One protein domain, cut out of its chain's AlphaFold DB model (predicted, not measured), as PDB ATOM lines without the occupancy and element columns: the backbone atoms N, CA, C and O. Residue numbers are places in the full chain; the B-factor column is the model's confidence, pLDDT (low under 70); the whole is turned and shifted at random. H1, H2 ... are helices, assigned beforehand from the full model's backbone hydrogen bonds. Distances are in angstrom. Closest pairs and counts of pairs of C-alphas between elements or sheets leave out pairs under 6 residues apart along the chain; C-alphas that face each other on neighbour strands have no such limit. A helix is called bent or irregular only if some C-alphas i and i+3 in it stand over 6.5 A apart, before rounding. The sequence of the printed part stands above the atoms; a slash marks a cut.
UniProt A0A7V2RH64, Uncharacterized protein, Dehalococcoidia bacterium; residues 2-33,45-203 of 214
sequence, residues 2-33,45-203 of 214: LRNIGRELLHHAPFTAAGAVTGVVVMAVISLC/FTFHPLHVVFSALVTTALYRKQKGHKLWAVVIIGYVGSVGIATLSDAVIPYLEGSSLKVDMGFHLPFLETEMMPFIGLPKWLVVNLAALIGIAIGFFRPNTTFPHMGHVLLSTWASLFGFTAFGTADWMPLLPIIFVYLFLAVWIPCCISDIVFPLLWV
ATOM      1  N   LEU A   2     120.736 151.543 122.321       69.56
ATOM      2  CA  LEU A   2     121.322 150.184 122.400       69.56
ATOM      3  C   LEU A   2     120.530 149.190 123.270       69.56
ATOM      4  O   LEU A   2     120.283 148.069 122.846       69.56
ATOM      5  N   ARG A   3     120.052 149.614 124.450       72.12
ATOM      6  CA  ARG A   3     119.209 148.769 125.320       72.12
ATOM      7  C   ARG A   3     117.874 148.372 124.671       72.12
ATOM      8  O   ARG A   3     117.367 147.291 124.945       72.12
ATOM      9  N   ASN A   4     117.318 149.239 123.825       77.12
ATOM     10  CA  ASN A   4     116.064 148.964 123.121       77.12
ATOM     11  C   ASN A   4     116.321 148.029 121.934       77.12
ATOM     12  O   ASN A   4     115.577 147.077 121.766       77.12
ATOM     13  N   ILE A   5     117.426 148.235 121.205       78.00
ATOM     14  CA  ILE A   5     117.882 147.332 120.136       78.00
ATOM     15  C   ILE A   5     118.100 145.918 120.681       78.00
ATOM     16  O   ILE A   5     117.580 144.959 120.128       78.00
ATOM     17  N   GLY A   6     118.817 145.782 121.801       81.56
ATOM     18  CA  GLY A   6     119.055 144.477 122.416       81.56
ATOM     19  C   GLY A   6     117.768 143.785 122.875       81.56
ATOM     20  O   GLY A   6     117.643 142.576 122.721       81.56
ATOM     21  N   ARG A   7     116.794 144.542 123.401       84.00
ATOM     22  CA  ARG A   7     115.484 143.996 123.791       84.00
ATOM     23  C   ARG A   7     114.694 143.499 122.581       84.00
ATOM     24  O   ARG A   7     114.097 142.435 122.664       84.00
ATOM     25  N   GLU A   8     114.726 144.255 121.491       82.12
ATOM     26  CA  GLU A   8     114.054 143.903 120.244       82.12
ATOM     27  C   GLU A   8     114.662 142.642 119.625       82.12
ATOM     28  O   GLU A   8     113.959 141.670 119.369       82.12
ATOM     29  N   LEU A   9     115.991 142.591 119.502       84.81
ATOM     30  CA  LEU A   9     116.695 141.396 119.038       84.81
ATOM     31  C   LEU A   9     116.364 140.184 119.916       84.81
ATOM     32  O   LEU A   9     116.038 139.118 119.398       84.81
ATOM     33  N   LEU A  10     116.382 140.333 121.242       87.81
ATOM     34  CA  LEU A  10     116.049 139.237 122.152       87.81
ATOM     35  C   LEU A  10     114.595 138.760 121.998       87.81
ATOM     36  O   LEU A  10     114.332 137.573 122.170       87.81
ATOM     37  N   HIS A  11     113.665 139.654 121.658       87.00
ATOM     38  CA  HIS A  11     112.270 139.300 121.401       87.00
ATOM     39  C   HIS A  11     112.107 138.441 120.137       87.00
ATOM     40  O   HIS A  11     111.304 137.513 120.139       87.00
ATOM     41  N   HIS A  12     112.911 138.694 119.098       86.94
ATOM     42  CA  HIS A  12     112.874 137.934 117.837       86.94
ATOM     43  C   HIS A  12     113.713 136.651 117.857       86.94
ATOM     44  O   HIS A  12     113.475 135.747 117.056       86.94
ATOM     45  N   ALA A  13     114.636 136.519 118.814       91.38
ATOM     46  CA  ALA A  13     115.503 135.349 118.948       91.38
ATOM     47  C   ALA A  13     114.751 133.997 118.973       91.38
ATOM     48  O   ALA A  13     115.184 133.086 118.271       91.38
ATOM     49  N   PRO A  14     113.623 133.807 119.692       92.19
ATOM     50  CA  PRO A  14     112.912 132.525 119.693       92.19
ATOM     51  C   PRO A  14     112.381 132.128 118.311       92.19
ATOM     52  O   PRO A  14     112.448 130.957 117.939       92.19
ATOM     53  N   PHE A  15     111.885 133.096 117.535       89.94
ATOM     54  CA  PHE A  15     111.378 132.837 116.190       89.94
ATOM     55  C   PHE A  15     112.520 132.515 115.220       89.94
ATOM     56  O   PHE A  15     112.436 131.540 114.474       89.94
ATOM     57  N   THR A  16     113.627 133.261 115.283       92.38
ATOM     58  CA  THR A  16     114.824 132.955 114.487       92.38
ATOM     59  C   THR A  16     115.402 131.587 114.845       92.38
ATOM     60  O   THR A  16     115.769 130.825 113.953       92.38
ATOM     61  N   ALA A  17     115.427 131.229 116.132       94.50
ATOM     62  CA  ALA A  17     115.857 129.911 116.587       94.50
ATOM     63  C   ALA A  17     114.946 128.803 116.048       94.50
ATOM     64  O   ALA A  17     115.450 127.791 115.572       94.50
ATOM     65  N   ALA A  18     113.623 128.998 116.051       94.31
ATOM     66  CA  ALA A  18     112.694 128.051 115.440       94.31
ATOM     67  C   ALA A  18     112.972 127.875 113.937       94.31
ATOM     68  O   ALA A  18     113.071 126.740 113.471       94.31
ATOM     69  N   GLY A  19     113.184 128.971 113.200       93.25
ATOM     70  CA  GLY A  19     113.598 128.938 111.792       93.25
ATOM     71  C   GLY A  19     114.887 128.138 111.583       93.25
ATOM     72  O   GLY A  19     114.904 127.195 110.792       93.25
ATOM     73  N   ALA A  20     115.927 128.417 112.371       94.75
ATOM     74  CA  ALA A  20     117.196 127.695 112.320       94.75
ATOM     75  C   ALA A  20     117.044 126.200 112.664       94.75
ATOM     76  O   ALA A  20     117.618 125.361 111.974       94.75
ATOM     77  N   VAL A  21     116.223 125.839 113.663       96.25
ATOM     78  CA  VAL A  21     115.897 124.433 113.965       96.25
ATOM     79  C   VAL A  21     115.243 123.768 112.759       96.25
ATOM     80  O   VAL A  21     115.665 122.679 112.373       96.25
ATOM     81  N   THR A  22     114.249 124.409 112.131       95.69
ATOM     82  CA  THR A  22     113.625 123.837 110.926       95.69
ATOM     83  C   THR A  22     114.640 123.658 109.803       95.69
ATOM     84  O   THR A  22     114.643 122.613 109.159       95.69
ATOM     85  N   GLY A  23     115.554 124.615 109.622       93.44
ATOM     86  CA  GLY A  23     116.609 124.521 108.623       93.44
ATOM     87  C   GLY A  23     117.550 123.340 108.875       93.44
ATOM     88  O   GLY A  23     117.807 122.549 107.975       93.44
ATOM     89  N   VAL A  24     117.989 123.149 110.118       94.75
ATOM     90  CA  VAL A  24     118.852 122.023 110.515       94.75
ATOM     91  C   VAL A  24     118.152 120.675 110.336       94.75
ATOM     92  O   VAL A  24     118.764 119.727 109.847       94.75
ATOM     93  N   VAL A  25     116.864 120.578 110.678       95.38
ATOM     94  CA  VAL A  25     116.066 119.363 110.441       95.38
ATOM     95  C   VAL A  25     115.982 119.056 108.945       95.38
ATOM     96  O   VAL A  25     116.192 117.914 108.544       95.38
ATOM     97  N   VAL A  26     115.731 120.067 108.110       94.44
ATOM     98  CA  VAL A  26     115.713 119.907 106.648       94.44
ATOM     99  C   VAL A  26     117.090 119.481 106.133       94.44
ATOM    100  O   VAL A  26     117.169 118.567 105.318       94.44
ATOM    101  N   MET A  27     118.179 120.051 106.653       93.50
ATOM    102  CA  MET A  27     119.548 119.666 106.294       93.50
ATOM    103  C   MET A  27     119.859 118.203 106.606       93.50
ATOM    104  O   MET A  27     120.480 117.507 105.801       93.50
ATOM    105  N   ALA A  28     119.408 117.727 107.769       94.00
ATOM    106  CA  ALA A  28     119.546 116.334 108.163       94.00
ATOM    107  C   ALA A  28     118.796 115.419 107.187       94.00
ATOM    108  O   ALA A  28     119.353 114.424 106.739       94.00
ATOM    109  N   VAL A  29     117.569 115.783 106.796       94.00
ATOM    110  CA  VAL A  29     116.785 115.033 105.800       94.00
ATOM    111  C   VAL A  29     117.472 115.027 104.434       94.00
ATOM    112  O   VAL A  29     117.591 113.966 103.832       94.00
ATOM    113  N   ILE A  30     117.973 116.174 103.960       92.06
ATOM    114  CA  ILE A  30     118.718 116.283 102.692       92.06
ATOM    115  C   ILE A  30     119.909 115.323 102.687       92.06
ATOM    116  O   ILE A  30     120.118 114.620 101.700       92.06
ATOM    117  N   SER A  31     120.636 115.279 103.806       90.25
ATOM    118  CA  SER A  31     121.840 114.466 103.978       90.25
ATOM    119  C   SER A  31     121.530 112.971 104.127       90.25
ATOM    120  O   SER A  31     122.270 112.148 103.615       90.25
ATOM    121  N   LEU A  32     120.435 112.599 104.802       93.12
ATOM    122  CA  LEU A  32     120.012 111.199 104.966       93.12
ATOM    123  C   LEU A  32     119.368 110.608 103.705       93.12
ATOM    124  O   LEU A  32     119.384 109.394 103.524       93.12
ATOM    125  N   CYS A  33     118.765 111.452 102.871       92.62
ATOM    126  CA  CYS A  33     118.105 111.047 101.633       92.62
ATOM    127  C   CYS A  33     119.005 111.185 100.394       92.62
ATOM    128  O   CYS A  33     118.489 111.038  99.287       92.62
ATOM    129  N   PHE A  45     117.771 129.532  94.740       92.44
ATOM    130  CA  PHE A  45     117.419 130.569  93.766       92.44
ATOM    131  C   PHE A  45     115.944 130.987  93.796       92.44
ATOM    132  O   PHE A  45     115.594 132.015  93.220       92.44
ATOM    133  N   THR A  46     115.086 130.244  94.497       93.38
ATOM    134  CA  THR A  46     113.697 130.640  94.760       93.38
ATOM    135  C   THR A  46     113.587 131.471  96.037       93.38
ATOM    136  O   THR A  46     112.985 132.546  96.038       93.38
ATOM    137  N   PHE A  47     114.169 130.997  97.141       95.25
ATOM    138  CA  PHE A  47     114.048 131.648  98.444       95.25
ATOM    139  C   PHE A  47     114.938 132.881  98.583       95.25
ATOM    140  O   PHE A  47     114.550 133.815  99.282       95.25
ATOM    141  N   HIS A  48     116.078 132.938  97.884       93.94
ATOM    142  CA  HIS A  48     116.971 134.095  97.922       93.94
ATOM    143  C   HIS A  48     116.263 135.380  97.439       93.94
ATOM    144  O   HIS A  48     116.102 136.297  98.240       93.94
ATOM    145  N   PRO A  49     115.681 135.458  96.229       94.38
ATOM    146  CA  PRO A  49     114.944 136.657  95.826       94.38
ATOM    147  C   PRO A  49     113.724 136.950  96.706       94.38
ATOM    148  O   PRO A  49     113.418 138.111  96.974       94.38
ATOM    149  N   LEU A  50     113.014 135.915  97.173       95.81
ATOM    150  CA  LEU A  50     111.827 136.100  98.009       95.81
ATOM    151  C   LEU A  50     112.167 136.718  99.366       95.81
ATOM    152  O   LEU A  50     111.471 137.639  99.789       95.81
ATOM    153  N   HIS A  51     113.231 136.279 100.039       95.25
ATOM    154  CA  HIS A  51     113.603 136.893 101.313       95.25
ATOM    155  C   HIS A  51     114.027 138.363 101.111       95.25
ATOM    156  O   HIS A  51     113.653 139.201 101.928       95.25
ATOM    157  N   VAL A  52     114.677 138.710  99.987       96.19
ATOM    158  CA  VAL A  52     115.001 140.109  99.631       96.19
ATOM    159  C   VAL A  52     113.731 140.948  99.449       96.19
ATOM    160  O   VAL A  52     113.661 142.066  99.965       96.19
ATOM    161  N   VAL A  53     112.696 140.419  98.773       97.25
ATOM    162  CA  VAL A  53     111.380 141.087  98.669       97.25
ATOM    163  C   VAL A  53     110.823 141.373 100.063       97.25
ATOM    164  O   VAL A  53     110.373 142.488 100.332       97.25
ATOM    165  N   PHE A  54     110.836 140.377 100.950       96.25
ATOM    166  CA  PHE A  54     110.264 140.513 102.288       96.25
ATOM    167  C   PHE A  54     111.085 141.477 103.160       96.25
ATOM    168  O   PHE A  54     110.485 142.327 103.817       96.25
ATOM    169  N   SER A  55     112.421 141.447 103.095       95.62
ATOM    170  CA  SER A  55     113.286 142.409 103.796       95.62
ATOM    171  C   SER A  55     113.011 143.845 103.350       95.62
ATOM    172  O   SER A  55     112.766 144.732 104.173       95.62
ATOM    173  N   ALA A  56     112.967 144.076 102.035       97.00
ATOM    174  CA  ALA A  56     112.666 145.383 101.461       97.00
ATOM    175  C   ALA A  56     111.279 145.873 101.879       97.00
ATOM    176  O   ALA A  56     111.123 147.035 102.259       97.00
ATOM    177  N   LEU A  57     110.276 144.991 101.859       96.88
ATOM    178  CA  LEU A  57     108.918 145.291 102.299       96.88
ATOM    179  C   LEU A  57     108.899 145.736 103.760       96.88
ATOM    180  O   LEU A  57     108.390 146.822 104.039       96.88
ATOM    181  N   VAL A  58     109.462 144.942 104.676       94.88
ATOM    182  CA  VAL A  58     109.445 145.217 106.123       94.88
ATOM    183  C   VAL A  58     110.170 146.519 106.430       94.88
ATOM    184  O   VAL A  58     109.585 147.413 107.044       94.88
ATOM    185  N   THR A  59     111.395 146.664 105.924       94.81
ATOM    186  CA  THR A  59     112.243 147.852 106.097       94.81
ATOM    187  C   THR A  59     111.517 149.118 105.621       94.81
ATOM    188  O   THR A  59     111.450 150.133 106.322       94.81
ATOM    189  N   THR A  60     110.896 149.046 104.440       95.75
ATOM    190  CA  THR A  60     110.141 150.154 103.838       95.75
ATOM    191  C   THR A  60     108.877 150.478 104.629       95.75
ATOM    192  O   THR A  60     108.613 151.644 104.938       95.75
ATOM    193  N   ALA A  61     108.086 149.456 104.961       94.31
ATOM    194  CA  ALA A  61     106.841 149.587 105.703       94.31
ATOM    195  C   ALA A  61     107.088 150.215 107.076       94.31
ATOM    196  O   ALA A  61     106.337 151.100 107.497       94.31
ATOM    197  N   LEU A  62     108.166 149.804 107.748       92.19
ATOM    198  CA  LEU A  62     108.500 150.283 109.076       92.19
ATOM    199  C   LEU A  62     108.852 151.768 109.086       92.19
ATOM    200  O   LEU A  62     108.333 152.495 109.935       92.19
ATOM    201  N   TYR A  63     109.662 152.236 108.132       93.06
ATOM    202  CA  TYR A  63     109.951 153.664 107.993       93.06
ATOM    203  C   TYR A  63     108.718 154.459 107.542       93.06
ATOM    204  O   TYR A  63     108.457 155.551 108.045       93.06
ATOM    205  N   ARG A  64     107.909 153.910 106.627       93.06
ATOM    206  CA  ARG A  64     106.707 154.587 106.121       93.06
ATOM    207  C   ARG A  64     105.633 154.800 107.194       93.06
ATOM    208  O   ARG A  64     104.927 155.803 107.136       93.06
ATOM    209  N   LYS A  65     105.504 153.910 108.183       91.12
ATOM    210  CA  LYS A  65     104.571 154.097 109.316       91.12
ATOM    211  C   LYS A  65     104.927 155.294 110.208       91.12
ATOM    212  O   LYS A  65     104.096 155.734 110.998       91.12
ATOM    213  N   GLN A  66     106.139 155.830 110.096       88.00
ATOM    214  CA  GLN A  66     106.629 156.881 110.980       88.00
ATOM    215  C   GLN A  66     106.055 158.247 110.599       88.00
ATOM    216  O   GLN A  66     105.855 158.574 109.420       88.00
ATOM    217  N   LYS A  67     105.804 159.082 111.612       81.62
ATOM    218  CA  LYS A  67     105.331 160.454 111.406       81.62
ATOM    219  C   LYS A  67     106.420 161.286 110.720       81.62
ATOM    220  O   LYS A  67     107.578 161.256 111.119       81.62
ATOM    221  N   GLY A  68     106.038 162.053 109.697       80.44
ATOM    222  CA  GLY A  68     106.960 162.952 108.991       80.44
ATOM    223  C   GLY A  68     107.986 162.252 108.091       80.44
ATOM    224  O   GLY A  68     109.011 162.856 107.763       80.44
ATOM    225  N   HIS A  69     107.733 161.003 107.685       86.31
ATOM    226  CA  HIS A  69     108.585 160.298 106.729       86.31
ATOM    227  C   HIS A  69     108.698 161.071 105.404       86.31
ATOM    228  O   HIS A  69     107.742 161.673 104.910       86.31
ATOM    229  N   LYS A  70     109.886 161.034 104.795       90.94
ATOM    230  CA  LYS A  70     110.135 161.629 103.473       90.94
ATOM    231  C   LYS A  70     110.016 160.560 102.394       90.94
ATOM    232  O   LYS A  70     110.712 159.554 102.483       90.94
ATOM    233  N   LEU A  71     109.220 160.803 101.349       89.50
ATOM    234  CA  LEU A  71     108.966 159.825 100.278       89.50
ATOM    235  C   LEU A  71     110.248 159.311  99.602       89.50
ATOM    236  O   LEU A  71     110.394 158.112  99.407       89.50
ATOM    237  N   TRP A  72     111.209 160.193  99.314       92.31
ATOM    238  CA  TRP A  72     112.487 159.784  98.721       92.31
ATOM    239  C   TRP A  72     113.317 158.894  99.660       92.31
ATOM    240  O   TRP A  72     113.991 157.972  99.210       92.31
ATOM    241  N   ALA A  73     113.239 159.136 100.972       93.44
ATOM    242  CA  ALA A  73     113.968 158.353 101.962       93.44
ATOM    243  C   ALA A  73     113.364 156.954 102.136       93.44
ATOM    244  O   ALA A  73     114.100 156.031 102.453       93.44
ATOM    245  N   VAL A  74     112.063 156.775 101.871       93.38
ATOM    246  CA  VAL A  74     111.409 155.456 101.910       93.38
ATOM    247  C   VAL A  74     112.079 154.484 100.935       93.38
ATOM    248  O   VAL A  74     112.387 153.358 101.310       93.38
ATOM    249  N   VAL A  75     112.372 154.942  99.714       95.31
ATOM    250  CA  VAL A  75     113.031 154.121  98.686       95.31
ATOM    251  C   VAL A  75     114.477 153.809  99.070       95.31
ATOM    252  O   VAL A  75     114.897 152.659  98.995       95.31
ATOM    253  N   ILE A  76     115.231 154.816  99.521       95.62
ATOM    254  CA  ILE A  76     116.645 154.637  99.883       95.62
ATOM    255  C   ILE A  76     116.787 153.709 101.088       95.62
ATOM    256  O   ILE A  76     117.593 152.787 101.048       95.62
ATOM    257  N   ILE A  77     116.007 153.926 102.148       95.25
ATOM    258  CA  ILE A  77     116.068 153.104 103.360       95.25
ATOM    259  C   ILE A  77     115.654 151.668 103.040       95.25
ATOM    260  O   ILE A  77     116.365 150.746 103.418       95.25
ATOM    261  N   GLY A  78     114.560 151.478 102.296       95.62
ATOM    262  CA  GLY A  78     114.124 150.151 101.873       95.62
ATOM    263  C   GLY A  78     115.214 149.390 101.122       95.62
ATOM    264  O   GLY A  78     115.525 148.262 101.483       95.62
ATOM    265  N   TYR A  79     115.850 150.037 100.141       96.19
ATOM    266  CA  TYR A  79     116.896 149.424  99.324       96.19
ATOM    267  C   TYR A  79     118.195 149.164 100.102       96.19
ATOM    268  O   TYR A  79     118.759 148.075 100.032       96.19
ATOM    269  N   VAL A  80     118.691 150.155 100.853       94.88
ATOM    270  CA  VAL A  80     119.944 150.012 101.611       94.88
ATOM    271  C   VAL A  80     119.800 148.983 102.730       94.88
ATOM    272  O   VAL A  80     120.734 148.216 102.954       94.88
ATOM    273  N   GLY A  81     118.642 148.914 103.393       92.75
ATOM    274  CA  GLY A  81     118.374 147.856 104.363       92.75
ATOM    275  C   GLY A  81     118.369 146.480 103.696       92.75
ATOM    276  O   GLY A  81     119.139 145.599 104.076       92.75
ATOM    277  N   SER A  82     117.574 146.298 102.643       93.75
ATOM    278  CA  SER A  82     117.370 144.967 102.066       93.75
ATOM    279  C   SER A  82     118.517 144.436 101.217       93.75
ATOM    280  O   SER A  82     118.630 143.232 101.073       93.75
ATOM    281  N   VAL A  83     119.323 145.296 100.590       92.94
ATOM    282  CA  VAL A  83     120.446 144.871  99.729       92.94
ATOM    283  C   VAL A  83     121.778 145.131 100.422       92.94
ATOM    284  O   VAL A  83     122.644 144.259 100.475       92.94
ATOM    285  N   GLY A  84     121.942 146.325 100.995       89.25
ATOM    286  CA  GLY A  84     123.182 146.718 101.657       89.25
ATOM    287  C   GLY A  84     123.461 145.879 102.903       89.25
ATOM    288  O   GLY A  84     124.515 145.255 102.995       89.25
ATOM    289  N   ILE A  85     122.515 145.824 103.846       87.81
ATOM    290  CA  ILE A  85     122.707 145.062 105.092       87.81
ATOM    291  C   ILE A  85     122.600 143.554 104.839       87.81
ATOM    292  O   ILE A  85     123.386 142.804 105.413       87.81
ATOM    293  N   ALA A  86     121.723 143.105 103.932       85.56
ATOM    294  CA  ALA A  86     121.625 141.685 103.572       85.56
ATOM    295  C   ALA A  86     122.907 141.131 102.933       85.56
ATOM    296  O   ALA A  86     123.185 139.946 103.035       85.56
ATOM    297  N   THR A  87     123.780 141.971 102.365       87.50
ATOM    298  CA  THR A  87     125.109 141.509 101.919       87.50
ATOM    299  C   THR A  87     125.903 140.868 103.069       87.50
ATOM    300  O   THR A  87     126.697 139.952 102.848       87.50
ATOM    301  N   LEU A  88     125.676 141.303 104.314       88.19
ATOM    302  CA  LEU A  88     126.294 140.677 105.478       88.19
ATOM    303  C   LEU A  88     125.786 139.243 105.688       88.19
ATOM    304  O   LEU A  88     126.617 138.358 105.866       88.19
ATOM    305  N   SER A  89     124.470 139.004 105.638       88.19
ATOM    306  CA  SER A  89     123.877 137.661 105.795       88.19
ATOM    307  C   SER A  89     124.109 136.749 104.600       88.19
ATOM    308  O   SER A  89     124.239 135.543 104.774       88.19
ATOM    309  N   ASP A  90     124.141 137.314 103.397       86.69
ATOM    310  CA  ASP A  90     124.045 136.545 102.155       86.69
ATOM    311  C   ASP A  90     125.415 136.197 101.575       86.69
ATOM    312  O   ASP A  90     125.543 135.217 100.847       86.69
ATOM    313  N   ALA A  91     126.436 137.005 101.878       87.56
ATOM    314  CA  ALA A  91     127.769 136.877 101.298       87.56
ATOM    315  C   ALA A  91     128.861 136.781 102.364       87.56
ATOM    316  O   ALA A  91     129.659 135.845 102.366       87.56
ATOM    317  N   VAL A  92     128.910 137.753 103.281       88.94
ATOM    318  CA  VAL A  92     130.022 137.874 104.237       88.94
ATOM    319  C   VAL A  92     129.995 136.751 105.262       88.94
ATOM    320  O   VAL A  92     131.008 136.082 105.454       88.94
ATOM    321  N   ILE A  93     128.856 136.544 105.921       88.31
ATOM    322  CA  ILE A  93     128.723 135.521 106.956       88.31
ATOM    323  C   ILE A  93     128.919 134.113 106.358       88.31
ATOM    324  O   ILE A  93     129.839 133.443 106.822       88.31
ATOM    325  N   PRO A  94     128.234 133.703 105.270       86.69
ATOM    326  CA  PRO A  94     128.446 132.388 104.661       86.69
ATOM    327  C   PRO A  94     129.896 132.129 104.236       86.69
ATOM    328  O   PRO A  94     130.413 131.035 104.442       86.69
ATOM    329  N   TYR A  95     130.593 133.138 103.704       87.75
ATOM    330  CA  TYR A  95     132.008 133.011 103.347       87.75
ATOM    331  C   TYR A  95     132.911 132.788 104.570       87.75
ATOM    332  O   TYR A  95     133.793 131.925 104.555       87.75
ATOM    333  N   LEU A  96     132.691 133.544 105.653       88.81
ATOM    334  CA  LEU A  96     133.437 133.373 106.903       88.81
ATOM    335  C   LEU A  96     133.146 132.014 107.554       88.81
ATOM    336  O   LEU A  96     134.057 131.369 108.076       88.81
ATOM    337  N   GLU A  97     131.894 131.571 107.502       86.88
ATOM    338  CA  GLU A  97     131.434 130.293 108.041       86.88
ATOM    339  C   GLU A  97     132.007 129.114 107.255       86.88
ATOM    340  O   GLU A  97     132.601 128.217 107.855       86.88
ATOM    341  N   GLY A  98     131.924 129.150 105.922       86.31
ATOM    342  CA  GLY A  98     132.537 128.156 105.043       86.31
ATOM    343  C   GLY A  98     134.039 128.035 105.297       86.31
ATOM    344  O   GLY A  98     134.536 126.944 105.574       86.31
ATOM    345  N   SER A  99     134.747 129.166 105.355       87.69
ATOM    346  CA  SER A  99     136.179 129.203 105.678       87.69
ATOM    347  C   SER A  99     136.494 128.597 107.058       87.69
ATOM    348  O   SER A  99     137.401 127.771 107.184       87.69
ATOM    349  N   SER A 100     135.703 128.925 108.088       87.94
ATOM    350  CA  SER A 100     135.850 128.366 109.442       87.94
ATOM    351  C   SER A 100     135.617 126.850 109.486       87.94
ATOM    352  O   SER A 100     136.296 126.138 110.229       87.94
ATOM    353  N   LEU A 101     134.679 126.345 108.683       86.44
ATOM    354  CA  LEU A 101     134.360 124.920 108.567       86.44
ATOM    355  C   LEU A 101     135.255 124.169 107.570       86.44
ATOM    356  O   LEU A 101     135.116 122.954 107.439       86.44
ATOM    357  N   LYS A 102     136.181 124.860 106.892       87.06
ATOM    358  CA  LYS A 102     136.973 124.333 105.764       87.06
ATOM    359  C   LYS A 102     136.101 123.786 104.626       87.06
ATOM    360  O   LYS A 102     136.494 122.845 103.940       87.06
ATOM    361  N   VAL A 103     134.926 124.380 104.442       85.75
ATOM    362  CA  VAL A 103     134.033 124.144 103.310       85.75
ATOM    363  C   VAL A 103     134.354 125.187 102.255       85.75
ATOM    364  O   VAL A 103     134.347 126.384 102.542       85.75
ATOM    365  N   ASP A 104     134.657 124.734 101.042       82.06
ATOM    366  CA  ASP A 104     134.933 125.637  99.931       82.06
ATOM    367  C   ASP A 104     133.635 126.342  99.523       82.06
ATOM    368  O   ASP A 104     132.750 125.742  98.915       82.06
ATOM    369  N   MET A 105     133.485 127.595  99.953       81.75
ATOM    370  CA  MET A 105     132.372 128.461  99.588       81.75
ATOM    371  C   MET A 105     132.922 129.715  98.928       81.75
ATOM    372  O   MET A 105     133.717 130.454  99.517       81.75
ATOM    373  N   GLY A 106     132.476 129.966  97.701       80.25
ATOM    374  CA  GLY A 106     132.815 131.180  96.977       80.25
ATOM    375  C   GLY A 106     132.262 132.424  97.673       80.25
ATOM    376  O   GLY A 106     131.187 132.405  98.276       80.25
ATOM    377  N   PHE A 107     132.994 133.533  97.574       84.38
ATOM    378  CA  PHE A 107     132.462 134.831  97.966       84.38
ATOM    379  C   PHE A 107     131.574 135.360  96.842       84.38
ATOM    380  O   PHE A 107     132.070 135.852  95.826       84.38
ATOM    381  N   HIS A 108     130.265 135.236  97.036       79.44
ATOM    382  CA  HIS A 108     129.266 135.608  96.047       79.44
ATOM    383  C   HIS A 108     128.597 136.926  96.413       79.44
ATOM    384  O   HIS A 108     128.191 137.114  97.554       79.44
ATOM    385  N   LEU A 109     128.463 137.846  95.456       83.19
ATOM    386  CA  LEU A 109     127.780 139.133  95.647       83.19
ATOM    387  C   LEU A 109     126.528 139.186  94.764       83.19
ATOM    388  O   LEU A 109     126.582 139.727  93.654       83.19
ATOM    389  N   PRO A 110     125.373 138.684  95.245       79.31
ATOM    390  CA  PRO A 110     124.188 138.480  94.412       79.31
ATOM    391  C   PRO A 110     123.683 139.740  93.697       79.31
ATOM    392  O   PRO A 110     123.092 139.644  92.628       79.31
ATOM    393  N   PHE A 111     123.926 140.930  94.258       82.62
ATOM    394  CA  PHE A 111     123.491 142.209  93.690       82.62
ATOM    395  C   PHE A 111     124.446 142.805  92.638       82.62
ATOM    396  O   PHE A 111     124.097 143.820  92.035       82.62
ATOM    397  N   LEU A 112     125.624 142.206  92.415       82.56
ATOM    398  CA  LEU A 112     126.593 142.599  91.377       82.56
ATOM    399  C   LEU A 112     126.876 141.482  90.368       82.56
ATOM    400  O   LEU A 112     127.361 141.761  89.273       82.56
ATOM    401  N   GLU A 113     126.581 140.230  90.714       85.56
ATOM    402  CA  GLU A 113     126.849 139.087  89.848       85.56
ATOM    403  C   GLU A 113     126.037 139.126  88.551       85.56
ATOM    404  O   GLU A 113     124.804 139.172  88.544       85.56
ATOM    405  N   THR A 114     126.757 139.066  87.430       83.94
ATOM    406  CA  THR A 114     126.202 139.045  86.069       83.94
ATOM    407  C   THR A 114     125.867 137.645  85.570       83.94
ATOM    408  O   THR A 114     125.311 137.507  84.480       83.94
ATOM    409  N   GLU A 115     126.162 136.617  86.365       84.94
ATOM    410  CA  GLU A 115     125.791 135.238  86.072       84.94
ATOM    411  C   GLU A 115     124.275 135.090  85.946       84.94
ATOM    412  O   GLU A 115     123.501 135.733  86.660       84.94
ATOM    413  N   MET A 116     123.851 134.229  85.025       86.00
ATOM    414  CA  MET A 116     122.436 133.973  84.791       86.00
ATOM    415  C   MET A 116     121.874 133.072  85.884       86.00
ATOM    416  O   MET A 116     122.475 132.064  86.250       86.00
ATOM    417  N   MET A 117     120.687 133.410  86.375       84.12
ATOM    418  CA  MET A 117     119.943 132.541  87.274       84.12
ATOM    419  C   MET A 117     119.396 131.332  86.488       84.12
ATOM    420  O   MET A 117     118.722 131.553  85.474       84.12
ATOM    421  N   PRO A 118     119.611 130.081  86.946       78.88
ATOM    422  CA  PRO A 118     119.370 128.874  86.147       78.88
ATOM    423  C   PRO A 118     117.952 128.734  85.571       78.88
ATOM    424  O   PRO A 118     117.793 128.272  84.446       78.88
ATOM    425  N   PHE A 119     116.922 129.156  86.314       81.62
ATOM    426  CA  PHE A 119     115.513 128.955  85.929       81.62
ATOM    427  C   PHE A 119     114.850 130.185  85.302       81.62
ATOM    428  O   PHE A 119     113.931 130.046  84.500       81.62
ATOM    429  N   ILE A 120     115.292 131.390  85.673       82.94
ATOM    430  CA  ILE A 120     114.679 132.648  85.214       82.94
ATOM    431  C   ILE A 120     115.331 133.130  83.909       82.94
ATOM    432  O   ILE A 120     114.691 133.825  83.121       82.94
ATOM    433  N   GLY A 121     116.598 132.774  83.662       87.38
ATOM    434  CA  GLY A 121     117.343 133.238  82.486       87.38
ATOM    435  C   GLY A 121     117.682 134.733  82.521       87.38
ATOM    436  O   GLY A 121     117.987 135.321  81.487       87.38
ATOM    437  N   LEU A 122     117.615 135.355  83.703       90.56
ATOM    438  CA  LEU A 122     118.022 136.739  83.946       90.56
ATOM    439  C   LEU A 122     119.287 136.776  84.816       90.56
ATOM    440  O   LEU A 122     119.475 135.870  85.634       90.56
ATOM    441  N   PRO A 123     120.127 137.820  84.704       91.81
ATOM    442  CA  PRO A 123     121.279 137.992  85.583       91.81
ATOM    443  C   PRO A 123     120.869 138.080  87.059       91.81
ATOM    444  O   PRO A 123     119.890 138.761  87.382       91.81
ATOM    445  N   LYS A 124     121.642 137.462  87.961       89.94
ATOM    446  CA  LYS A 124     121.392 137.470  89.415       89.94
ATOM    447  C   LYS A 124     121.215 138.888  89.960       89.94
ATOM    448  O   LYS A 124     120.212 139.152  90.623       89.94
ATOM    449  N   TRP A 125     122.105 139.818  89.592       92.06
ATOM    450  CA  TRP A 125     122.008 141.213  90.032       92.06
ATOM    451  C   TRP A 125     120.648 141.825  89.699       92.06
ATOM    452  O   TRP A 125     120.051 142.500  90.536       92.06
ATOM    453  N   LEU A 126     120.124 141.571  88.497       93.69
ATOM    454  CA  LEU A 126     118.861 142.141  88.056       93.69
ATOM    455  C   LEU A 126     117.704 141.570  88.878       93.69
ATOM    456  O   LEU A 126     116.852 142.330  89.330       93.69
ATOM    457  N   VAL A 127     117.702 140.257  89.124       94.31
ATOM    458  CA  VAL A 127     116.668 139.595  89.931       94.31
ATOM    459  C   VAL A 127     116.647 140.150  91.356       94.31
ATOM    460  O   VAL A 127     115.580 140.520  91.844       94.31
ATOM    461  N   VAL A 128     117.808 140.286  92.001       93.75
ATOM    462  CA  VAL A 128     117.922 140.805  93.377       93.75
ATOM    463  C   VAL A 128     117.474 142.265  93.467       93.75
ATOM    464  O   VAL A 128     116.705 142.635  94.354       93.75
ATOM    465  N   ASN A 129     117.896 143.104  92.519       95.56
ATOM    466  CA  ASN A 129     117.504 144.512  92.497       95.56
ATOM    467  C   ASN A 129     116.003 144.688  92.221       95.56
ATOM    468  O   ASN A 129     115.348 145.498  92.876       95.56
ATOM    469  N   LEU A 130     115.430 143.910  91.299       95.94
ATOM    470  CA  LEU A 130     113.988 143.921  91.044       95.94
ATOM    471  C   LEU A 130     113.196 143.411  92.251       95.94
ATOM    472  O   LEU A 130     112.187 144.019  92.600       95.94
ATOM    473  N   ALA A 131     113.665 142.356  92.920       96.69
ATOM    474  CA  ALA A 131     113.078 141.860  94.162       96.69
ATOM    475  C   ALA A 131     113.023 142.961  95.235       96.69
ATOM    476  O   ALA A 131     111.962 143.207  95.812       96.69
ATOM    477  N   ALA A 132     114.120 143.698  95.432       97.19
ATOM    478  CA  ALA A 132     114.149 144.830  96.353       97.19
ATOM    479  C   ALA A 132     113.143 145.925  95.952       97.19
ATOM    480  O   ALA A 132     112.368 146.390  96.787       97.19
ATOM    481  N   LEU A 133     113.083 146.306  94.669       97.31
ATOM    482  CA  LEU A 133     112.124 147.308  94.181       97.31
ATOM    483  C   LEU A 133     110.663 146.868  94.357       97.31
ATOM    484  O   LEU A 133     109.823 147.681  94.745       97.31
ATOM    485  N   ILE A 134     110.359 145.591  94.115       97.69
ATOM    486  CA  ILE A 134     109.033 145.006  94.348       97.69
ATOM    487  C   ILE A 134     108.689 145.079  95.836       97.69
ATOM    488  O   ILE A 134     107.609 145.554  96.189       97.69
ATOM    489  N   GLY A 135     109.606 144.669  96.712       97.31
ATOM    490  CA  GLY A 135     109.419 144.751  98.159       97.31
ATOM    491  C   GLY A 135     109.168 146.182  98.631       97.31
ATOM    492  O   GLY A 135     108.192 146.427  99.341       97.31
ATOM    493  N   ILE A 136     109.959 147.151  98.155       97.50
ATOM    494  CA  ILE A 136     109.753 148.583  98.425       97.50
ATOM    495  C   ILE A 136     108.369 149.024  97.954       97.50
ATOM    496  O   ILE A 136     107.646 149.671  98.706       97.50
ATOM    497  N   ALA A 137     107.955 148.674  96.735       97.19
ATOM    498  CA  ALA A 137     106.641 149.049  96.225       97.19
ATOM    499  C   ALA A 137     105.512 148.483  97.103       97.19
ATOM    500  O   ALA A 137     104.589 149.216  97.470       97.19
ATOM    501  N   ILE A 138     105.597 147.211  97.503       96.62
ATOM    502  CA  ILE A 138     104.600 146.582  98.378       96.62
ATOM    503  C   ILE A 138     104.590 147.255  99.753       96.62
ATOM    504  O   ILE A 138     103.526 147.671 100.206       96.62
ATOM    505  N   GLY A 139     105.750 147.419 100.395       95.19
ATOM    506  CA  GLY A 139     105.867 148.048 101.715       95.19
ATOM    507  C   GLY A 139     105.455 149.520 101.708       95.19
ATOM    508  O   GLY A 139     104.931 150.034 102.696       95.19
ATOM    509  N   PHE A 140     105.614 150.191 100.564       94.56
ATOM    510  CA  PHE A 140     105.061 151.508 100.308       94.56
ATOM    511  C   PHE A 140     103.525 151.422 100.312       94.56
ATOM    512  O   PHE A 140     102.885 151.952 101.214       94.56
ATOM    513  N   PHE A 141     102.886 150.738  99.364       93.69
ATOM    514  CA  PHE A 141     101.419 150.777  99.245       93.69
ATOM    515  C   PHE A 141     100.660 150.081 100.381       93.69
ATOM    516  O   PHE A 141      99.542 150.483 100.702       93.69
ATOM    517  N   ARG A 142     101.247 149.054 100.994       92.31
ATOM    518  CA  ARG A 142     100.664 148.274 102.088       92.31
ATOM    519  C   ARG A 142     101.708 148.073 103.184       92.31
ATOM    520  O   ARG A 142     102.357 147.027 103.215       92.31
ATOM    521  N   PRO A 143     101.865 149.046 104.097       88.06
ATOM    522  CA  PRO A 143     102.874 148.982 105.142       88.06
ATOM    523  C   PRO A 143     102.446 147.999 106.243       88.06
ATOM    524  O   PRO A 143     102.076 148.404 107.339       88.06
ATOM    525  N   ASN A 144     102.460 146.697 105.964       86.81
ATOM    526  CA  ASN A 144     102.320 145.642 106.966       86.81
ATOM    527  C   ASN A 144     103.707 145.079 107.300       86.81
ATOM    528  O   ASN A 144     104.524 144.910 106.403       86.81
ATOM    529  N   THR A 145     103.977 144.807 108.575       83.50
ATOM    530  CA  THR A 145     105.328 144.481 109.059       83.50
ATOM    531  C   THR A 145     105.414 143.097 109.690       83.50
ATOM    532  O   THR A 145     106.396 142.409 109.462       83.50
ATOM    533  N   THR A 146     104.392 142.639 110.416       80.44
ATOM    534  CA  THR A 146     104.507 141.439 111.264       80.44
ATOM    535  C   THR A 146     104.658 140.149 110.458       80.44
ATOM    536  O   THR A 146     105.663 139.453 110.581       80.44
ATOM    537  N   PHE A 147     103.696 139.846 109.579       86.38
ATOM    538  CA  PHE A 147     103.765 138.639 108.748       86.38
ATOM    539  C   PHE A 147     104.947 138.671 107.760       86.38
ATOM    540  O   PHE A 147     105.667 137.675 107.671       86.38
ATOM    541  N   PRO A 148     105.227 139.795 107.066       88.00
ATOM    542  CA  PRO A 148     106.413 139.889 106.223       88.00
ATOM    543  C   PRO A 148     107.742 139.765 106.986       88.00
ATOM    544  O   PRO A 148     108.686 139.201 106.451       88.00
ATOM    545  N   HIS A 149     107.838 140.212 108.240       88.62
ATOM    546  CA  HIS A 149     109.065 140.034 109.025       88.62
ATOM    547  C   HIS A 149     109.315 138.560 109.356       88.62
ATOM    548  O   HIS A 149     110.406 138.042 109.126       88.62
ATOM    549  N   MET A 150     108.276 137.849 109.799       89.12
ATOM    550  CA  MET A 150     108.364 136.407 110.036       89.12
ATOM    551  C   MET A 150     108.730 135.643 108.756       89.12
ATOM    552  O   MET A 150     109.580 134.754 108.778       89.12
ATOM    553  N   GLY A 151     108.111 136.013 107.631       91.19
ATOM    554  CA  GLY A 151     108.420 135.441 106.324       91.19
ATOM    555  C   GLY A 151     109.865 135.698 105.899       91.19
ATOM    556  O   GLY A 151     110.534 134.762 105.480       91.19
ATOM    557  N   HIS A 152     110.365 136.929 106.061       93.06
ATOM    558  CA  HIS A 152     111.758 137.278 105.779       93.06
ATOM    559  C   HIS A 152     112.718 136.389 106.572       93.06
ATOM    560  O   HIS A 152     113.514 135.686 105.967       93.06
ATOM    561  N   VAL A 153     112.594 136.353 107.903       92.44
ATOM    562  CA  VAL A 153     113.498 135.588 108.778       92.44
ATOM    563  C   VAL A 153     113.502 134.099 108.414       92.44
ATOM    564  O   VAL A 153     114.572 133.504 108.294       92.44
ATOM    565  N   LEU A 154     112.331 133.493 108.185       93.81
ATOM    566  CA  LEU A 154     112.249 132.082 107.797       93.81
ATOM    567  C   LEU A 154     112.892 131.833 106.425       93.81
ATOM    568  O   LEU A 154     113.733 130.943 106.291       93.81
ATOM    569  N   LEU A 155     112.537 132.634 105.418       94.50
ATOM    570  CA  LEU A 155     113.084 132.495 104.069       94.50
ATOM    571  C   LEU A 155     114.596 132.728 104.040       94.50
ATOM    572  O   LEU A 155     115.277 132.013 103.314       94.50
ATOM    573  N   SER A 156     115.128 133.644 104.852       92.62
ATOM    574  CA  SER A 156     116.571 133.844 105.002       92.62
ATOM    575  C   SER A 156     117.242 132.609 105.593       92.62
ATOM    576  O   SER A 156     118.221 132.135 105.030       92.62
ATOM    577  N   THR A 157     116.688 132.009 106.659       93.06
ATOM    578  CA  THR A 157     117.271 130.774 107.227       93.06
ATOM    579  C   THR A 157     117.295 129.629 106.216       93.06
ATOM    580  O   THR A 157     118.274 128.888 106.140       93.06
ATOM    581  N   TRP A 158     116.240 129.489 105.411       94.56
ATOM    582  CA  TRP A 158     116.156 128.444 104.396       94.56
ATOM    583  C   TRP A 158     117.047 128.750 103.194       94.56
ATOM    584  O   TRP A 158     117.717 127.849 102.703       94.56
ATOM    585  N   ALA A 159     117.125 130.004 102.749       93.44
ATOM    586  CA  ALA A 159     118.056 130.413 101.706       93.44
ATOM    587  C   ALA A 159     119.504 130.122 102.128       93.44
ATOM    588  O   ALA A 159     120.217 129.458 101.386       93.44
ATOM    589  N   SER A 160     119.925 130.507 103.337       91.38
ATOM    590  CA  SER A 160     121.268 130.191 103.840       91.38
ATOM    591  C   SER A 160     121.522 128.681 103.889       91.38
ATOM    592  O   SER A 160     122.543 128.223 103.383       91.38
ATOM    593  N   LEU A 161     120.570 127.894 104.407       93.75
ATOM    594  CA  LEU A 161     120.641 126.428 104.409       93.75
ATOM    595  C   LEU A 161     120.882 125.857 103.005       93.75
ATOM    596  O   LEU A 161     121.820 125.089 102.802       93.75
ATOM    597  N   PHE A 162     120.015 126.201 102.051       93.62
ATOM    598  CA  PHE A 162     120.099 125.654 100.700       93.62
ATOM    599  C   PHE A 162     121.334 126.165  99.961       93.62
ATOM    600  O   PHE A 162     121.853 125.460  99.105       93.62
ATOM    601  N   GLY A 163     121.850 127.343 100.320       90.38
ATOM    602  CA  GLY A 163     123.140 127.837  99.844       90.38
ATOM    603  C   GLY A 163     124.295 126.937 100.284       90.38
ATOM    604  O   GLY A 163     125.116 126.551  99.452       90.38
ATOM    605  N   PHE A 164     124.327 126.526 101.557       89.25
ATOM    606  CA  PHE A 164     125.313 125.555 102.043       89.25
ATOM    607  C   PHE A 164     125.218 124.227 101.292       89.25
ATOM    608  O   PHE A 164     126.233 123.741 100.807       89.25
ATOM    609  N   THR A 165     124.023 123.650 101.142       91.12
ATOM    610  CA  THR A 165     123.869 122.331 100.500       91.12
ATOM    611  C   THR A 165     123.976 122.358  98.973       91.12
ATOM    612  O   THR A 165     124.206 121.313  98.371       91.12
ATOM    613  N   ALA A 166     123.799 123.518  98.332       89.88
ATOM    614  CA  ALA A 166     123.960 123.683  96.888       89.88
ATOM    615  C   ALA A 166     125.409 123.969  96.480       89.88
ATOM    616  O   ALA A 166     125.860 123.460  95.456       89.88
ATOM    617  N   PHE A 167     126.124 124.793  97.255       88.75
ATOM    618  CA  PHE A 167     127.430 125.331  96.854       88.75
ATOM    619  C   PHE A 167     128.586 124.895  97.755       88.75
ATOM    620  O   PHE A 167     129.738 125.034  97.364       88.75
ATOM    621  N   GLY A 168     128.300 124.357  98.940       86.38
ATOM    622  CA  GLY A 168     129.293 123.753  99.819       86.38
ATOM    623  C   GLY A 168     129.384 122.241  99.621       86.38
ATOM    624  O   GLY A 168     128.408 121.572  99.286       86.38
ATOM    625  N   THR A 169     130.565 121.680  99.873       85.00
ATOM    626  CA  THR A 169     130.778 120.226  99.924       85.00
ATOM    627  C   THR A 169     131.348 119.853 101.287       85.00
ATOM    628  O   THR A 169     132.481 120.212 101.606       85.00
ATOM    629  N   ALA A 170     130.564 119.149 102.103       87.69
ATOM    630  CA  ALA A 170     130.960 118.698 103.433       87.69
ATOM    631  C   ALA A 170     130.133 117.484 103.871       87.69
ATOM    632  O   ALA A 170     129.034 117.260 103.365       87.69
ATOM    633  N   ASP A 171     130.631 116.742 104.862       89.19
ATOM    634  CA  ASP A 171     129.773 115.857 105.648       89.19
ATOM    635  C   ASP A 171     128.983 116.714 106.648       89.19
ATOM    636  O   ASP A 171     129.507 117.177 107.663       89.19
ATOM    637  N   TRP A 172     127.728 116.998 106.310       90.38
ATOM    638  CA  TRP A 172     126.895 117.949 107.041       90.38
ATOM    639  C   TRP A 172     126.412 117.426 108.392       90.38
ATOM    640  O   TRP A 172     126.187 118.219 109.305       90.38
ATOM    641  N   MET A 173     126.274 116.107 108.543       92.31
ATOM    642  CA  MET A 173     125.712 115.478 109.739       92.31
ATOM    643  C   MET A 173     126.468 115.838 111.036       92.31
ATOM    644  O   MET A 173     125.825 116.289 111.989       92.31
ATOM    645  N   PRO A 174     127.810 115.729 111.111       93.25
ATOM    646  CA  PRO A 174     128.562 116.165 112.289       93.25
ATOM    647  C   PRO A 174     128.571 117.689 112.481       93.25
ATOM    648  O   PRO A 174     128.836 118.165 113.587       93.25
ATOM    649  N   LEU A 175     128.281 118.463 111.432       92.44
ATOM    650  CA  LEU A 175     128.313 119.925 111.453       92.44
ATOM    651  C   LEU A 175     126.968 120.557 111.850       92.44
ATOM    652  O   LEU A 175     126.923 121.754 112.124       92.44
ATOM    653  N   LEU A 176     125.879 119.791 111.952       93.44
ATOM    654  CA  LEU A 176     124.546 120.329 112.262       93.44
ATOM    655  C   LEU A 176     124.495 121.245 113.508       93.44
ATOM    656  O   LEU A 176     123.866 122.302 113.420       93.44
ATOM    657  N   PRO A 177     125.160 120.935 114.646       94.06
ATOM    658  CA  PRO A 177     125.123 121.814 115.816       94.06
ATOM    659  C   PRO A 177     125.794 123.170 115.586       94.06
ATOM    660  O   PRO A 177     125.328 124.181 116.106       94.06
ATOM    661  N   ILE A 178     126.884 123.211 114.814       92.69
ATOM    662  CA  ILE A 178     127.574 124.469 114.510       92.69
ATOM    663  C   ILE A 178     126.844 125.242 113.406       92.69
ATOM    664  O   ILE A 178     126.709 126.458 113.503       92.69
ATOM    665  N   ILE A 179     126.256 124.538 112.435       91.81
ATOM    666  CA  ILE A 179     125.404 125.130 111.399       91.81
ATOM    667  C   ILE A 179     124.161 125.773 112.009       91.81
ATOM    668  O   ILE A 179     123.771 126.850 111.579       91.81
ATOM    669  N   PHE A 180     123.567 125.182 113.050       94.94
ATOM    670  CA  PHE A 180     122.487 125.829 113.798       94.94
ATOM    671  C   PHE A 180     122.887 127.233 114.274       94.94
ATOM    672  O   PHE A 180     122.144 128.193 114.074       94.94
ATOM    673  N   VAL A 181     124.064 127.348 114.898       93.62
ATOM    674  CA  VAL A 181     124.579 128.620 115.419       93.62
ATOM    675  C   VAL A 181     124.810 129.603 114.278       93.62
ATOM    676  O   VAL A 181     124.430 130.764 114.392       93.62
ATOM    677  N   TYR A 182     125.376 129.133 113.171       91.00
ATOM    678  CA  TYR A 182     125.615 129.933 111.978       91.00
ATOM    679  C   TYR A 182     124.328 130.450 111.339       91.00
ATOM    680  O   TYR A 182     124.133 131.659 111.276       91.00
ATOM    681  N   LEU A 183     123.371 129.576 111.019       91.50
ATOM    682  CA  LEU A 183     122.058 129.979 110.504       91.50
ATOM    683  C   LEU A 183     121.351 130.964 111.445       91.50
ATOM    684  O   LEU A 183     120.746 131.936 110.993       91.50
ATOM    685  N   PHE A 184     121.439 130.735 112.756       94.38
ATOM    686  CA  PHE A 184     120.866 131.638 113.743       94.38
ATOM    687  C   PHE A 184     121.528 133.019 113.698       94.38
ATOM    688  O   PHE A 184     120.824 134.018 113.583       94.38
ATOM    689  N   LEU A 185     122.859 133.103 113.769       91.81
ATOM    690  CA  LEU A 185     123.584 134.377 113.794       91.81
ATOM    691  C   LEU A 185     123.495 135.126 112.461       91.81
ATOM    692  O   LEU A 185     123.310 136.346 112.470       91.81
ATOM    693  N   ALA A 186     123.576 134.400 111.344       89.31
ATOM    694  CA  ALA A 186     123.477 134.922 109.987       89.31
ATOM    695  C   ALA A 186     122.159 135.646 109.735       89.31
ATOM    696  O   ALA A 186     122.137 136.608 108.981       89.31
ATOM    697  N   VAL A 187     121.073 135.233 110.389       91.19
ATOM    698  CA  VAL A 187     119.766 135.882 110.243       91.19
ATOM    699  C   VAL A 187     119.490 136.842 111.397       91.19
ATOM    700  O   VAL A 187     119.104 137.990 111.183       91.19
ATOM    701  N   TRP A 188     119.728 136.420 112.636       91.88
ATOM    702  CA  TRP A 188     119.382 137.204 113.820       91.88
ATOM    703  C   TRP A 188     120.110 138.547 113.885       91.88
ATOM    704  O   TRP A 188     119.519 139.547 114.284       91.88
ATOM    705  N   ILE A 189     121.387 138.595 113.490       89.06
ATOM    706  CA  ILE A 189     122.165 139.833 113.553       89.06
ATOM    707  C   ILE A 189     121.801 140.745 112.372       89.06
ATOM    708  O   ILE A 189     121.140 141.757 112.595       89.06
ATOM    709  N   PRO A 190     122.189 140.454 111.119       90.50
ATOM    710  CA  PRO A 190     122.010 141.408 110.028       90.50
ATOM    711  C   PRO A 190     120.543 141.583 109.613       90.50
ATOM    712  O   PRO A 190     120.134 142.725 109.410       90.50
ATOM    713  N   CYS A 191     119.726 140.523 109.534       89.06
ATOM    714  CA  CYS A 191     118.348 140.642 109.042       89.06
ATOM    715  C   CYS A 191     117.454 141.391 110.039       89.06
ATOM    716  O   CYS A 191     116.738 142.305 109.639       89.06
ATOM    717  N   CYS A 192     117.527 141.093 111.343       87.56
ATOM    718  CA  CYS A 192     116.738 141.835 112.339       87.56
ATOM    719  C   CYS A 192     117.247 143.275 112.535       87.56
ATOM    720  O   CYS A 192     116.446 144.190 112.742       87.56
ATOM    721  N   ILE A 193     118.565 143.515 112.440       89.56
ATOM    722  CA  ILE A 193     119.109 144.884 112.441       89.56
ATOM    723  C   ILE A 193     118.599 145.658 111.224       89.56
ATOM    724  O   ILE A 193     118.197 146.815 111.372       89.56
ATOM    725  N   SER A 194     118.589 145.031 110.049       90.12
ATOM    726  CA  SER A 194     118.101 145.644 108.818       90.12
ATOM    727  C   SER A 194     116.621 145.995 108.894       90.12
ATOM    728  O   SER A 194     116.242 147.139 108.663       90.12
ATOM    729  N   ASP A 195     115.792 145.040 109.302       87.62
ATOM    730  CA  ASP A 195     114.344 145.197 109.276       87.62
ATOM    731  C   ASP A 195     113.828 146.189 110.319       87.62
ATOM    732  O   ASP A 195     112.810 146.844 110.093       87.62
ATOM    733  N   ILE A 196     114.508 146.290 111.469       84.44
ATOM    734  CA  ILE A 196     113.980 147.005 112.636       84.44
ATOM    735  C   ILE A 196     114.838 148.206 112.999       84.44
ATOM    736  O   ILE A 196     114.350 149.335 113.063       84.44
ATOM    737  N   VAL A 197     116.128 147.986 113.247       86.62
ATOM    738  CA  VAL A 197     117.007 149.037 113.768       86.62
ATOM    739  C   VAL A 197     117.242 150.096 112.701       86.62
ATOM    740  O   VAL A 197     117.054 151.282 112.968       86.62
ATOM    741  N   PHE A 198     117.620 149.683 111.494       90.38
ATOM    742  CA  PHE A 198     118.054 150.589 110.437       90.38
ATOM    743  C   PHE A 198     116.983 151.628 110.029       90.38
ATOM    744  O   PHE A 198     117.293 152.822 110.073       90.38
ATOM    745  N   PRO A 199     115.716 151.258 109.748       87.00
ATOM    746  CA  PRO A 199     114.639 152.212 109.479       87.00
ATOM    747  C   PRO A 199     114.413 153.228 110.596       87.00
ATOM    748  O   PRO A 199     114.162 154.405 110.332       87.00
ATOM    749  N   LEU A 200     114.482 152.773 111.851       84.06
ATOM    750  CA  LEU A 200     114.179 153.596 113.018       84.06
ATOM    751  C   LEU A 200     115.254 154.638 113.299       84.06
ATOM    752  O   LEU A 200     114.936 155.705 113.821       84.06
ATOM    753  N   LEU A 201     116.508 154.368 112.934       86.12
ATOM    754  CA  LEU A 201     117.582 155.335 113.120       86.12
ATOM    755  C   LEU A 201     117.307 156.645 112.358       86.12
ATOM    756  O   LEU A 201     117.791 157.701 112.765       86.12
ATOM    757  N   TRP A 202     116.586 156.596 111.231       85.00
ATOM    758  CA  TRP A 202     116.352 157.765 110.367       85.00
ATOM    759  C   TRP A 202     115.077 158.544 110.741       85.00
ATOM    760  O   TRP A 202     114.694 159.492 110.048       85.00
ATOM    761  N   VAL A 203     114.418 158.182 111.842       79.12
ATOM    762  CA  VAL A 203     113.233 158.872 112.368       79.12
ATOM    763  C   VAL A 203     113.662 159.988 113.322       79.12
ATOM    764  O   VAL A 203     114.557 159.816 114.146       79.12
TER     765      VAL A 203
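Overview. This is residues 2 to 33 and 45 to 203 of the 214 residues of an uncharacterized protein of Dehalococcoidia bacterium (UniProt A0A7V2RH64). This is a bundle of slanted helices in two overlapping groups, H2, H3a, H4 and H7 toward one end and H1b, H5 and H6 toward the other, with H2 and H5 side by side in the middle. H1a bends off beside H7. The printed part has 191 residues, with seven named helices, H1 to H7 in chain order, and no named strand, so its class is all helix. It is compact, with a radius of gyration of the C-alphas of 16.3 A and spans of 52 by 41 by 25 A.

Along the chain. H1, residues 2 to 32, and H3, residues 71 to 101, were each assigned as one helix by hydrogen bonds but are bent: C-alphas 11 and 14 are 7.0 A apart, C-alphas 90 and 93 6.8 A. Their arms are H1a, 2 to 11, from C-alpha 2 at (121.322, 150.184, 122.400), H1b, 14 to 32, 26.9 A, H3a, 71 to 90, 27.8 A, and H3b, 93 to 101. H2 is residues 45 to 64, 29.1 A; H4, 124 to 141, 25.9 A; H5, 146 to 167, 31.5 A. H6, 173 to 188, is irregular, with C-alphas 174 and 177 7.5 A apart; H7, 190 to 201, only just, with C-alphas 195 and 198 6.6 A apart. H7 ends at C-alpha 201, (117.582, 155.335, 113.120).

Arrangement. In the bundle H2 touches H5, closest C-alphas His 51 and His 152, 4.8 A, at a shallow tilt of 30 degrees, opposite ways. H2 touches H4, Leu 57 to Gly 139, 4.2 A. H2 and H3a form a hairpin, Thr 60 to Gly 78, 4.4 A. H3a touches H7, Gly 81 to Ser 194, 5.0 A. H1b touches H6, Ala 20 to Phe 184, 5.6 A. H1a and H7 only just touch, with 3 pairs of C-alphas within 8 A, and H3b and H6 likewise. Every O i to N i+4 pair is within hydrogen-bond range in H1a, H1b, H3b, H4 and H5; 14 of 16 are in H2, 12 of 16 in H3a, 9 of 12 in H6 and 5 of 8 in H7.

Size, cuts and confidence. The C-alphas farthest apart, Cys 33 and Gly 68, are 53.6 A apart. Residues 34 to 44 are not printed; C-alphas 33 and 45 are 21.1 A apart across the cut. The link from H3 to H4 is long. Residue 2 is the one printed residue with pLDDT under 70.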